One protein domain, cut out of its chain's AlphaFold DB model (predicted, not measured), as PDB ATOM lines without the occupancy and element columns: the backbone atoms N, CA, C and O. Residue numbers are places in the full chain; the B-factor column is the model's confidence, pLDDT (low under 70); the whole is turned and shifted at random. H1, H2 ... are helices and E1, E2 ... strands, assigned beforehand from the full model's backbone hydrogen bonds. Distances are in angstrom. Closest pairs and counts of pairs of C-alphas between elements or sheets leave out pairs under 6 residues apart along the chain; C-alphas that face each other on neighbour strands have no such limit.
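This is residues 2 to 74 and 99 to 113 of the 130 residues of an uncharacterized protein of Coptis chinensis (UniProt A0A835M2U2). A loose cluster of three helices, H1, H2 and H3, sits beside a small ribbon of two parallel strands, E1 and E2: H1 crosses H2 closely, H3 packs on H1 with fewer contacts, and H2 has its residues 56 to 60 near the strands. A long loop between E1 and H2, residues 27 to 51, swings out and folds back, and its residues 39 to 45 stick out from the body. The printed part has 88 residues, with three named helices and two named strands in the order H1, E1, H2, E2, H3; the sheet's order is E1, E2. Under half of the residues, 40, are in named elements, and the class is mostly helix. The whole is compact, with a radius of gyration of the C-alphas of 13.4 A and spans of 41 by 29 by 23 A.

Find C-alpha 2 at (10.109, 39.986, -12.829); from there H1 runs through residues 2 to 15, 20.4 A long. After seven residues look for E1, residues 23 to 26, 10.0 A long, beginning at C-alpha 23 at (11.117, 27.656, -34.724). Then H2 takes residues 52 to 62, 15.5 A long, and E2 takes residues 65 to 68, 10.3 A long. Beyond the cut, H3 runs 9.7 A over residues 107 to 113 and ends at C-alpha 113 at (21.185, 28.099, -27.833).

Begin at H1, which touches H2 at a steep tilt of 46 degrees, the same way; their closest C-alphas are those of Lys 7 and Gly 54, 4.2 A apart. H1 also touches H3 at a shallow tilt of 28 degrees, the same way, with the C-alphas of Ile 13 and Arg 111 closest at 6.4 A. H2 and H3 are close but not clearly touching, with the C-alphas of Ile 55 and Leu 107 closest at 7.4 A. E1 and E2 are parallel neighbours at 24 degrees; look for N 24 and O 65, and N 67 and O 24, each 2.9 A apart and within hydrogen-bond range. E1, H2 and E2 form a strand-helix-strand unit, two parallel strands with a helix between them in the chain, and its crossover is right-handed. The closest C-alphas of H2 and E2 are those of Leu 59 and Asp 65, 7.4 A apart. H1 and E2 are apart, as are E1 and H3. In H1, H2 and H3 every O i to N i+4 pair is within hydrogen-bond range.

The C-alphas farthest apart are those of Glu 18 and Ser 41, 42.9 A. Residues 75 to 98 are not printed, and C-alphas 74 and 99 are 22.9 A apart across this cut. The link E1 to H2 is long, H1 to E1 short and H2 to E2 tight. Mean pLDDT of the printed part is 80.9; look for values under 70 at residues 37 to 46 and 70 to 74.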
ATOM      1  N   GLY A   2       9.000  40.906 -12.498       74.06
ATOM      2  CA  GLY A   2      10.109  39.986 -12.829       74.06
ATOM      3  C   GLY A   2      10.102  39.499 -14.287       74.06
ATOM      4  O   GLY A   2      11.103  39.632 -14.981       74.06
ATOM      5  N   ASP A   3       8.953  39.014 -14.766       77.50
ATOM      6  CA  ASP A   3       8.810  38.452 -16.124       77.50
ATOM      7  C   ASP A   3       9.117  39.460 -17.245       77.50
ATOM      8  O   ASP A   3       9.603  39.082 -18.305       77.50
ATOM      9  N   GLU A   4       8.819  40.738 -17.007       88.00
ATOM     10  CA  GLU A   4       9.006  41.831 -17.968       88.00
ATOM     11  C   GLU A   4      10.491  42.133 -18.180       88.00
ATOM     12  O   GLU A   4      10.952  42.150 -19.313       88.00
ATOM     13  N   LYS A   5      11.273  42.203 -17.094       91.88
ATOM     14  CA  LYS A   5      12.735  42.329 -17.183       91.88
ATOM     15  C   LYS A   5      13.358  41.163 -17.949       91.88
ATOM     16  O   LYS A   5      14.181  41.372 -18.831       91.88
ATOM     17  N   VAL A   6      12.920  39.935 -17.658       92.75
ATOM     18  CA  VAL A   6      13.401  38.734 -18.363       92.75
ATOM     19  C   VAL A   6      13.058  38.792 -19.851       92.75
ATOM     20  O   VAL A   6      13.866  38.391 -20.687       92.75
ATOM     21  N   LYS A   7      11.861  39.277 -20.195       93.06
ATOM     22  CA  LYS A   7      11.441  39.462 -21.584       93.06
ATOM     23  C   LYS A   7      12.335  40.477 -22.299       93.06
ATOM     24  O   LYS A   7      12.813  40.178 -23.391       93.06
ATOM     25  N   ASP A   8      12.588  41.629 -21.686       93.88
ATOM     26  CA  ASP A   8      13.435  42.675 -22.265       93.88
ATOM     27  C   ASP A   8      14.874  42.184 -22.466       93.88
ATOM     28  O   ASP A   8      15.447  42.367 -23.540       93.88
ATOM     29  N   GLU A   9      15.434  41.468 -21.488       94.50
ATOM     30  CA  GLU A   9      16.752  40.833 -21.605       94.50
ATOM     31  C   GLU A   9      16.786  39.787 -22.732       94.50
ATOM     32  O   GLU A   9      17.728  39.748 -23.526       94.50
ATOM     33  N   ALA A  10      15.746  38.958 -22.868       93.81
ATOM     34  CA  ALA A  10      15.650  37.986 -23.956       93.81
ATOM     35  C   ALA A  10      15.552  38.664 -25.337       93.81
ATOM     36  O   ALA A  10      16.187  38.206 -26.291       93.81
ATOM     37  N   LEU A  11      14.808  39.771 -25.449       93.94
ATOM     38  CA  LEU A  11      14.743  40.589 -26.665       93.94
ATOM     39  C   LEU A  11      16.105  41.200 -27.004       93.94
ATOM     40  O   LEU A  11      16.524  41.144 -28.162       93.94
ATOM     41  N   GLN A  12      16.821  41.727 -26.008       94.06
ATOM     42  CA  GLN A  12      18.183  42.230 -26.184       94.06
ATOM     43  C   GLN A  12      19.121  41.135 -26.692       94.06
ATOM     44  O   GLN A  12      19.820  41.360 -27.676       94.06
ATOM     45  N   ILE A  13      19.089  39.938 -26.095       93.44
ATOM     46  CA  ILE A  13      19.894  38.793 -26.543       93.44
ATOM     47  C   ILE A  13      19.594  38.461 -28.008       93.44
ATOM     48  O   ILE A  13      20.525  38.283 -28.786       93.44
ATOM     49  N   MET A  14      18.320  38.405 -28.409       91.44
ATOM     50  CA  MET A  14      17.954  38.122 -29.802       91.44
ATOM     51  C   MET A  14      18.411  39.215 -30.771       91.44
ATOM     52  O   MET A  14      18.788  38.897 -31.892       91.44
ATOM     53  N   ASN A  15      18.416  40.482 -30.356       91.69
ATOM     54  CA  ASN A  15      18.873  41.588 -31.200       91.69
ATOM     55  C   ASN A  15      20.392  41.582 -31.446       91.69
ATOM     56  O   ASN A  15      20.844  42.245 -32.374       91.69
ATOM     57  N   VAL A  16      21.177  40.837 -30.655       92.00
ATOM     58  CA  VAL A  16      22.622  40.655 -30.890       92.00
ATOM     59  C   VAL A  16      22.896  39.721 -32.076       92.00
ATOM     60  O   VAL A  16      23.965  39.796 -32.676       92.00
ATOM     61  N   PHE A  17      21.958  38.837 -32.431       88.12
ATOM     62  CA  PHE A  17      22.142  37.861 -33.504       88.12
ATOM     63  C   PHE A  17      21.445  38.314 -34.792       88.12
ATOM     64  O   PHE A  17      20.248  38.584 -34.797       88.12
ATOM     65  N   GLU A  18      22.178  38.327 -35.908       85.12
ATOM     66  CA  GLU A  18      21.609  38.610 -37.237       85.12
ATOM     67  C   GLU A  18      20.741  37.453 -37.754       85.12
ATOM     68  O   GLU A  18      19.744  37.663 -38.443       85.12
ATOM     69  N   ILE A  19      21.109  36.217 -37.399       86.12
ATOM     70  CA  ILE A  19      20.417  34.995 -37.809       86.12
ATOM     71  C   ILE A  19      19.687  34.418 -36.597       86.12
ATOM     72  O   ILE A  19      20.312  33.944 -35.648       86.12
ATOM     73  N   LEU A  20      18.356  34.425 -36.654       88.81
ATOM     74  CA  LEU A  20      17.487  33.868 -35.621       88.81
ATOM     75  C   LEU A  20      16.807  32.578 -36.104       88.81
ATOM     76  O   LEU A  20      16.532  32.429 -37.299       88.81
ATOM     77  N   PRO A  21      16.525  31.628 -35.197       87.25
ATOM     78  CA  PRO A  21      15.772  30.433 -35.545       87.25
ATOM     79  C   PRO A  21      14.333  30.806 -35.911       87.25
ATOM     80  O   PRO A  21      13.731  31.685 -35.301       87.25
ATOM     81  N   ARG A  22      13.758  30.096 -36.884       85.81
ATOM     82  CA  ARG A  22      12.341  30.264 -37.256       85.81
ATOM     83  C   ARG A  22      11.388  29.541 -36.306       85.81
ATOM     84  O   ARG A  22      10.236  29.936 -36.198       85.81
ATOM     85  N   LEU A  23      11.878  28.498 -35.639       85.25
ATOM     86  CA  LEU A  23      11.117  27.656 -34.724       85.25
ATOM     87  C   LEU A  23      11.988  27.301 -33.518       85.25
ATOM     88  O   LEU A  23      13.103  26.804 -33.685       85.25
ATOM     89  N   VAL A  24      11.458  27.498 -32.314       87.62
ATOM     90  CA  VAL A  24      12.050  27.009 -31.064       87.62
ATOM     91  C   VAL A  24      11.127  25.955 -30.471       87.62
ATOM     92  O   VAL A  24       9.935  26.190 -30.280       87.62
ATOM     93  N   VAL A  25      11.678  24.777 -30.184       86.25
ATOM     94  CA  VAL A  25      10.925  23.663 -29.601       86.25
ATOM     95  C   VAL A  25      11.358  23.472 -28.153       86.25
ATOM     96  O   VAL A  25      12.539  23.253 -27.891       86.25
ATOM     97  N   PHE A  26      10.410  23.524 -27.221       84.56
ATOM     98  CA  PHE A  26      10.641  23.240 -25.805       84.56
ATOM     99  C   PHE A  26      10.068  21.875 -25.427       84.56
ATOM    100  O   PHE A  26       8.976  21.517 -25.862       84.56
ATOM    101  N   ASP A  27      10.765  21.117 -24.583       83.75
ATOM    102  CA  ASP A  27      10.111  20.032 -23.842       83.75
ATOM    103  C   ASP A  27       9.234  20.633 -22.724       83.75
ATOM    104  O   ASP A  27       9.354  21.812 -22.381       83.75
ATOM    105  N   LEU A  28       8.325  19.841 -22.168       75.81
ATOM    106  CA  LEU A  28       7.476  20.247 -21.048       75.81
ATOM    107  C   LEU A  28       8.164  19.947 -19.720       75.81
ATOM    108  O   LEU A  28       8.490  20.865 -18.960       75.81
ATOM    109  N   ASP A  29       8.428  18.667 -19.478       78.12
ATOM    110  CA  ASP A  29       8.886  18.161 -18.189       78.12
ATOM    111  C   ASP A  29      10.311  18.628 -17.883       78.12
ATOM    112  O   ASP A  29      11.213  18.517 -18.715       78.12
ATOM    113  N   TYR A  30      10.499  19.207 -16.694       78.12
ATOM    114  CA  TYR A  30      11.770  19.766 -16.209       78.12
ATOM    115  C   TYR A  30      12.409  20.847 -17.105       78.12
ATOM    116  O   TYR A  30      13.534  21.284 -16.859       78.12
ATOM    117  N   THR A  31      11.676  21.327 -18.112       82.44
ATOM    118  CA  THR A  31      12.138  22.332 -19.079       82.44
ATOM    119  C   THR A  31      11.345  23.624 -18.929       82.44
ATOM    120  O   THR A  31      11.923  24.668 -18.629       82.44
ATOM    121  N   LEU A  32      10.019  23.562 -19.075       82.06
ATOM    122  CA  LEU A  32       9.135  24.714 -18.861       82.06
ATOM    123  C   LEU A  32       8.580  24.761 -17.436       82.06
ATOM    124  O   LEU A  32       8.406  25.850 -16.889       82.06
ATOM    125  N   TRP A  33       8.371  23.600 -16.814       81.69
ATOM    126  CA  TRP A  33       7.914  23.466 -15.430       81.69
ATOM    127  C   TRP A  33       8.804  22.504 -14.624       81.69
ATOM    128  O   TRP A  33       9.431  21.620 -15.208       81.69
ATOM    129  N   PRO A  34       8.864  22.621 -13.286       79.12
ATOM    130  CA  PRO A  34       9.724  21.784 -12.443       79.12
ATOM    131  C   PRO A  34       9.061  20.460 -12.006       79.12
ATOM    132  O   PRO A  34       9.384  19.926 -10.948       79.12
ATOM    133  N   PHE A  35       8.108  19.931 -12.778       72.69
ATOM    134  CA  PHE A  35       7.360  18.718 -12.426       72.69
ATOM    135  C   PHE A  35       7.197  17.781 -13.623       72.69
ATOM    136  O   PHE A  35       7.367  18.191 -14.768       72.69
ATOM    137  N   TYR A  36       6.825  16.533 -13.346       70.38
ATOM    138  CA  TYR A  36       6.409  15.585 -14.371       70.38
ATOM    139  C   TYR A  36       4.896  15.665 -14.604       70.38
ATOM    140  O   TYR A  36       4.111  15.682 -13.652       70.38
ATOM    141  N   CYS A  37       4.485  15.718 -15.870       62.94
ATOM    142  CA  CYS A  37       3.096  15.931 -16.267       62.94
ATOM    143  C   CYS A  37       2.123  14.830 -15.794       62.94
ATOM    144  O   CYS A  37       0.940  15.122 -15.617       62.94
ATOM    145  N   GLU A  38       2.585  13.595 -15.542       61.47
ATOM    146  CA  GLU A  38       1.726  12.500 -15.039       61.47
ATOM    147  C   GLU A  38       1.177  12.753 -13.622       61.47
ATOM    148  O   GLU A  38       0.219  12.104 -13.209       61.47
ATOM    149  N   CYS A  39       1.734  13.716 -12.878       52.69
ATOM    150  CA  CYS A  39       1.451  13.890 -11.451       52.69
ATOM    151  C   CYS A  39       0.384  14.950 -11.110       52.69
ATOM    152  O   CYS A  39       0.212  15.260  -9.931       52.69
ATOM    153  N   ARG A  40      -0.327  15.549 -12.081       52.06
ATOM    154  CA  ARG A  40      -1.266  16.665 -11.816       52.06
ATOM    155  C   ARG A  40      -2.709  16.344 -12.215       52.06
ATOM    156  O   ARG A  40      -2.993  15.822 -13.290       52.06
ATOM    157  N   SER A  41      -3.649  16.742 -11.358       52.69
ATOM    158  CA  SER A  41      -5.081  16.782 -11.681       52.69
ATOM    159  C   SER A  41      -5.345  17.863 -12.739       52.69
ATOM    160  O   SER A  41      -4.748  18.932 -12.656       52.69
ATOM    161  N   LYS A  42      -6.293  17.652 -13.671       54.66
ATOM    162  CA  LYS A  42      -6.662  18.566 -14.792       54.66
ATOM    163  C   LYS A  42      -6.917  20.049 -14.429       54.66
ATOM    164  O   LYS A  42      -7.153  20.857 -15.319       54.66
ATOM    165  N   ARG A  43      -6.953  20.394 -13.139       52.53
ATOM    166  CA  ARG A  43      -7.323  21.707 -12.595       52.53
ATOM    167  C   ARG A  43      -6.169  22.487 -11.963       52.53
ATOM    168  O   ARG A  43      -6.368  23.650 -11.636       52.53
ATOM    169  N   GLU A  44      -4.990  21.894 -11.788       53.78
ATOM    170  CA  GLU A  44      -3.845  22.629 -11.240       53.78
ATOM    171  C   GLU A  44      -3.029  23.270 -12.360       53.78
ATOM    172  O   GLU A  44      -2.492  22.575 -13.220       53.78
ATOM    173  N   MET A  45      -2.930  24.603 -12.341       53.81
ATOM    174  CA  MET A  45      -2.077  25.341 -13.267       53.81
ATOM    175  C   MET A  45      -0.616  25.188 -12.816       53.81
ATOM    176  O   MET A  45      -0.267  25.664 -11.732       53.81
ATOM    177  N   PRO A  46       0.245  24.514 -13.594       67.00
ATOM    178  CA  PRO A  46       1.626  24.298 -13.196       67.00
ATOM    179  C   PRO A  46       2.381  25.628 -13.179       67.00
ATOM    180  O   PRO A  46       2.247  26.459 -14.080       67.00
ATOM    181  N   THR A  47       3.195  25.829 -12.146       76.19
ATOM    182  CA  THR A  47       4.109  26.965 -12.078       76.19
ATOM    183  C   THR A  47       5.234  26.764 -13.089       76.19
ATOM    184  O   THR A  47       5.935  25.752 -13.074       76.19
ATOM    185  N   LEU A  48       5.393  27.723 -14.000       83.00
ATOM    186  CA  LEU A  48       6.523  27.738 -14.921       83.00
ATOM    187  C   LEU A  48       7.803  28.120 -14.179       83.00
ATOM    188  O   LEU A  48       7.760  28.816 -13.160       83.00
ATOM    189  N   TYR A  49       8.947  27.722 -14.730       85.25
ATOM    190  CA  TYR A  49      10.220  28.272 -14.287       85.25
ATOM    191  C   TYR A  49      10.199  29.808 -14.387       85.25
ATOM    192  O   TYR A  49       9.673  30.339 -15.372       85.25
ATOM    193  N   PRO A  50      10.791  30.536 -13.417       85.62
ATOM    194  CA  PRO A  50      10.652  31.992 -13.323       85.62
ATOM    195  C   PRO A  50      11.032  32.744 -14.603       85.62
ATOM    196  O   PRO A  50      10.422  33.752 -14.939       85.62
ATOM    197  N   GLN A  51      12.022  32.240 -15.344       89.56
ATOM    198  CA  GLN A  51      12.489  32.872 -16.579       89.56
ATOM    199  C   GLN A  51      11.806  32.346 -17.848       89.56
ATOM    200  O   GLN A  51      11.837  33.015 -18.880       89.56
ATOM    201  N   ALA A  52      11.152  31.183 -17.789       88.38
ATOM    202  CA  ALA A  52      10.560  30.555 -18.966       88.38
ATOM    203  C   ALA A  52       9.483  31.447 -19.594       88.38
ATOM    204  O   ALA A  52       9.465  31.653 -20.806       88.38
ATOM    205  N   LYS A  53       8.622  32.039 -18.758       88.81
ATOM    206  CA  LYS A  53       7.528  32.905 -19.205       88.81
ATOM    207  C   LYS A  53       8.031  34.135 -19.972       88.81
ATOM    208  O   LYS A  53       7.511  34.419 -21.046       88.81
ATOM    209  N   GLY A  54       9.054  34.828 -19.466       90.69
ATOM    210  CA  GLY A  54       9.638  35.995 -20.143       90.69
ATOM    211  C   GLY A  54      10.251  35.644 -21.502       90.69
ATOM    212  O   GLY A  54      10.007  36.340 -22.486       90.69
ATOM    213  N   ILE A  55      10.954  34.511 -21.586       91.25
ATOM    214  CA  ILE A  55      11.553  34.010 -22.835       91.25
ATOM    215  C   ILE A  55      10.473  33.648 -23.865       91.25
ATOM    216  O   ILE A  55      10.577  34.032 -25.028       91.25
ATOM    217  N   LEU A  56       9.406  32.965 -23.439       89.81
ATOM    218  CA  LEU A  56       8.254  32.634 -24.287       89.81
ATOM    219  C   LEU A  56       7.602  33.890 -24.883       89.81
ATOM    220  O   LEU A  56       7.312  33.929 -26.078       89.81
ATOM    221  N   PHE A  57       7.395  34.929 -24.066       91.12
ATOM    222  CA  PHE A  57       6.849  36.198 -24.549       91.12
ATOM    223  C   PHE A  57       7.794  36.912 -25.511       91.12
ATOM    224  O   PHE A  57       7.335  37.427 -26.523       91.12
ATOM    225  N   ALA A  58       9.097  36.915 -25.235       93.00
ATOM    226  CA  ALA A  58      10.074  37.533 -26.123       93.00
ATOM    227  C   ALA A  58      10.087  36.865 -27.509       93.00
ATOM    228  O   ALA A  58      10.079  37.558 -28.524       93.00
ATOM    229  N   LEU A  59      10.049  35.527 -27.561       90.44
ATOM    230  CA  LEU A  59       9.976  34.769 -28.817       90.44
ATOM    231  C   LEU A  59       8.712  35.106 -29.614       90.44
ATOM    232  O   LEU A  59       8.790  35.361 -30.817       90.44
ATOM    233  N   LYS A  60       7.564  35.171 -28.928       90.12
ATOM    234  CA  LYS A  60       6.282  35.534 -29.537       90.12
ATOM    235  C   LYS A  60       6.303  36.951 -30.114       90.12
ATOM    236  O   LYS A  60       5.876  37.144 -31.246       90.12
ATOM    237  N   ASP A  61       6.825  37.919 -29.366       92.06
ATOM    238  CA  ASP A  61       6.921  39.316 -29.805       92.06
ATOM    239  C   ASP A  61       7.876  39.489 -30.992       92.06
ATOM    240  O   ASP A  61       7.640  40.323 -31.864       92.06
ATOM    241  N   LYS A  62       8.939  38.679 -31.060       88.75
ATOM    242  CA  LYS A  62       9.876  38.672 -32.189       88.75
ATOM    243  C   LYS A  62       9.313  37.964 -33.432       88.75
ATOM    244  O   LYS A  62       9.911  38.069 -34.500       88.75
ATOM    245  N   GLY A  63       8.182  37.265 -33.312       88.88
ATOM    246  CA  GLY A  63       7.567  36.507 -34.403       88.88
ATOM    247  C   GLY A  63       8.249  35.166 -34.687       88.88
ATOM    248  O   GLY A  63       8.225  34.701 -35.822       88.88
ATOM    249  N   ILE A  64       8.888  34.563 -33.680       88.38
ATOM    250  CA  ILE A  64       9.483  33.226 -33.781       88.38
ATOM    251  C   ILE A  64       8.441  32.197 -33.352       88.38
ATOM    252  O   ILE A  64       7.857  32.310 -32.270       88.38
ATOM    253  N   ASP A  65       8.235  31.171 -34.176       86.88
ATOM    254  CA  ASP A  65       7.295  30.109 -33.851       86.88
ATOM    255  C   ASP A  65       7.804  29.305 -32.650       86.88
ATOM    256  O   ASP A  65       8.990  28.981 -32.534       86.88
ATOM    257  N   VAL A  66       6.890  28.961 -31.745       84.31
ATOM    258  CA  VAL A  66       7.197  28.152 -30.566       84.31
ATOM    259  C   VAL A  66       6.380  26.872 -30.615       84.31
ATOM    260  O   VAL A  66       5.154  26.911 -30.700       84.31
ATOM    261  N   ALA A  67       7.061  25.734 -30.517       84.25
ATOM    262  CA  ALA A  67       6.429  24.430 -30.376       84.25
ATOM    263  C   ALA A  67       6.800  23.786 -29.041       84.25
ATOM    264  O   ALA A  67       7.829  24.081 -28.434       84.25
ATOM    265  N   ILE A  68       5.944  22.873 -28.592       80.56
ATOM    266  CA  ILE A  68       6.112  22.158 -27.333       80.56
ATOM    267  C   ILE A  68       6.088  20.650 -27.612       80.56
ATOM    268  O   ILE A  68       5.203  20.167 -28.315       80.56
ATOM    269  N   ALA A  69       7.048  19.900 -27.068       75.38
ATOM    270  CA  ALA A  69       7.278  18.494 -27.389       75.38
ATOM    271  C   ALA A  69       7.361  17.582 -26.148       75.38
ATOM    272  O   ALA A  69       8.409  17.004 -25.871       75.38
ATOM    273  N   SER A  70       6.246  17.346 -25.446       67.56
ATOM    274  CA  SER A  70       6.232  16.395 -24.314       67.56
ATOM    275  C   SER A  70       6.426  14.940 -24.747       67.56
ATOM    276  O   SER A  70       6.055  14.515 -25.844       67.56
ATOM    277  N   SER A  71       7.074  14.139 -23.898       57.22
ATOM    278  CA  SER A  71       7.201  12.678 -24.062       57.22
ATOM    279  C   SER A  71       5.932  11.919 -23.688       57.22
ATOM    280  O   SER A  71       5.801  10.753 -24.067       57.22
ATOM    281  N   LEU A  72       4.982  12.601 -23.047       53.31
ATOM    282  CA  LEU A  72       3.810  11.988 -22.451       53.31
ATOM    283  C   LEU A  72       2.597  11.890 -23.387       53.31
ATOM    284  O   LEU A  72       1.665  11.140 -23.119       53.31
ATOM    285  N   PHE A  73       2.610  12.567 -24.536       44.81
ATOM    286  CA  PHE A  73       1.489  12.518 -25.475       44.81
ATOM    287  C   PHE A  73       1.813  11.676 -26.713       44.81
ATOM    288  O   PHE A  73       2.028  12.175 -27.813       44.81
ATOM    289  N   LYS A  74       1.835  10.351 -26.537       45.00
ATOM    290  CA  LYS A  74       1.958   9.376 -27.638       45.00
ATOM    291  C   LYS A  74       0.688   9.227 -28.502       45.00
ATOM    292  O   LYS A  74       0.681   8.363 -29.371       45.00
ATOM    293  N   ILE A  99      19.882  22.312 -26.875       78.38
ATOM    294  CA  ILE A  99      20.463  22.690 -25.583       78.38
ATOM    295  C   ILE A  99      19.845  21.813 -24.503       78.38
ATOM    296  O   ILE A  99      18.624  21.760 -24.367       78.38
ATOM    297  N   LEU A 100      20.694  21.124 -23.743       76.94
ATOM    298  CA  LEU A 100      20.277  20.404 -22.548       76.94
ATOM    299  C   LEU A 100      20.174  21.388 -21.385       76.94
ATOM    300  O   LEU A 100      21.094  22.170 -21.148       76.94
ATOM    301  N   VAL A 101      19.070  21.324 -20.646       78.56
ATOM    302  CA  VAL A 101      18.805  22.224 -19.528       78.56
ATOM    303  C   VAL A 101      18.561  21.407 -18.264       78.56
ATOM    304  O   VAL A 101      17.659  20.580 -18.231       78.56
ATOM    305  N   GLY A 102      19.387  21.614 -17.234       70.56
ATOM    306  CA  GLY A 102      19.344  20.814 -16.000       70.56
ATOM    307  C   GLY A 102      18.361  21.307 -14.932       70.56
ATOM    308  O   GLY A 102      17.974  20.531 -14.069       70.56
ATOM    309  N   ASN A 103      17.958  22.581 -14.968       81.88
ATOM    310  CA  ASN A 103      17.031  23.169 -13.992       81.88
ATOM    311  C   ASN A 103      16.108  24.203 -14.654       81.88
ATOM    312  O   ASN A 103      16.044  25.359 -14.234       81.88
ATOM    313  N   GLY A 104      15.450  23.794 -15.738       82.56
ATOM    314  CA  GLY A 104      14.525  24.656 -16.458       82.56
ATOM    315  C   GLY A 104      15.160  25.754 -17.302       82.56
ATOM    316  O   GLY A 104      16.292  26.201 -17.086       82.56
ATOM    317  N   VAL A 105      14.398  26.188 -18.303       87.94
ATOM    318  CA  VAL A 105      14.820  27.200 -19.274       87.94
ATOM    319  C   VAL A 105      15.132  28.518 -18.569       87.94
ATOM    320  O   VAL A 105      14.316  29.068 -17.829       87.94
ATOM    321  N   ASN A 106      16.327  29.030 -18.850       92.06
ATOM    322  CA  ASN A 106      16.860  30.272 -18.312       92.06
ATOM    323  C   ASN A 106      17.562  31.081 -19.415       92.06
ATOM    324  O   ASN A 106      17.862  30.558 -20.492       92.06
ATOM    325  N   LEU A 107      17.828  32.361 -19.148       91.56
ATOM    326  CA  LEU A 107      18.433  33.287 -20.116       91.56
ATOM    327  C   LEU A 107      19.833  32.846 -20.568       91.56
ATOM    328  O   LEU A 107      20.207  33.066 -21.720       91.56
ATOM    329  N   GLY A 108      20.591  32.173 -19.696       90.69
ATOM    330  CA  GLY A 108      21.904  31.621 -20.028       90.69
ATOM    331  C   GLY A 108      21.811  30.513 -21.078       90.69
ATOM    332  O   GLY A 108      22.458  30.593 -22.121       90.69
ATOM    333  N   ALA A 109      20.943  29.526 -20.842       90.00
ATOM    334  CA  ALA A 109      20.668  28.446 -21.787       90.00
ATOM    335  C   ALA A 109      20.097  28.983 -23.111       90.00
ATOM    336  O   ALA A 109      20.471  28.514 -24.186       90.00
ATOM    337  N   PHE A 110      19.239  30.005 -23.042       90.94
ATOM    338  CA  PHE A 110      18.677  30.667 -24.217       90.94
ATOM    339  C   PHE A 110      19.756  31.345 -25.072       90.94
ATOM    340  O   PHE A 110      19.858  31.080 -26.272       90.94
ATOM    341  N   ARG A 111      20.626  32.152 -24.452       92.69
ATOM    342  CA  ARG A 111      21.761  32.793 -25.132       92.69
ATOM    343  C   ARG A 111      22.710  31.762 -25.736       92.69
ATOM    344  O   ARG A 111      23.156  31.937 -26.869       92.69
ATOM    345  N   GLN A 112      23.009  30.690 -25.004       89.94
ATOM    346  CA  GLN A 112      23.854  29.601 -25.491       89.94
ATOM    347  C   GLN A 112      23.235  28.911 -26.715       89.94
ATOM    348  O   GLN A 112      23.930  28.674 -27.698       89.94
ATOM    349  N   GLY A 113      21.923  28.655 -26.697       89.31
ATOM    350  CA  GLY A 113      21.185  28.099 -27.833       89.31
ATOM    351  C   GLY A 113      21.272  28.955 -29.086       89.31
ATOM    352  O   GLY A 113      21.618  28.446 -30.151       89.31
TER     353      GLY A 113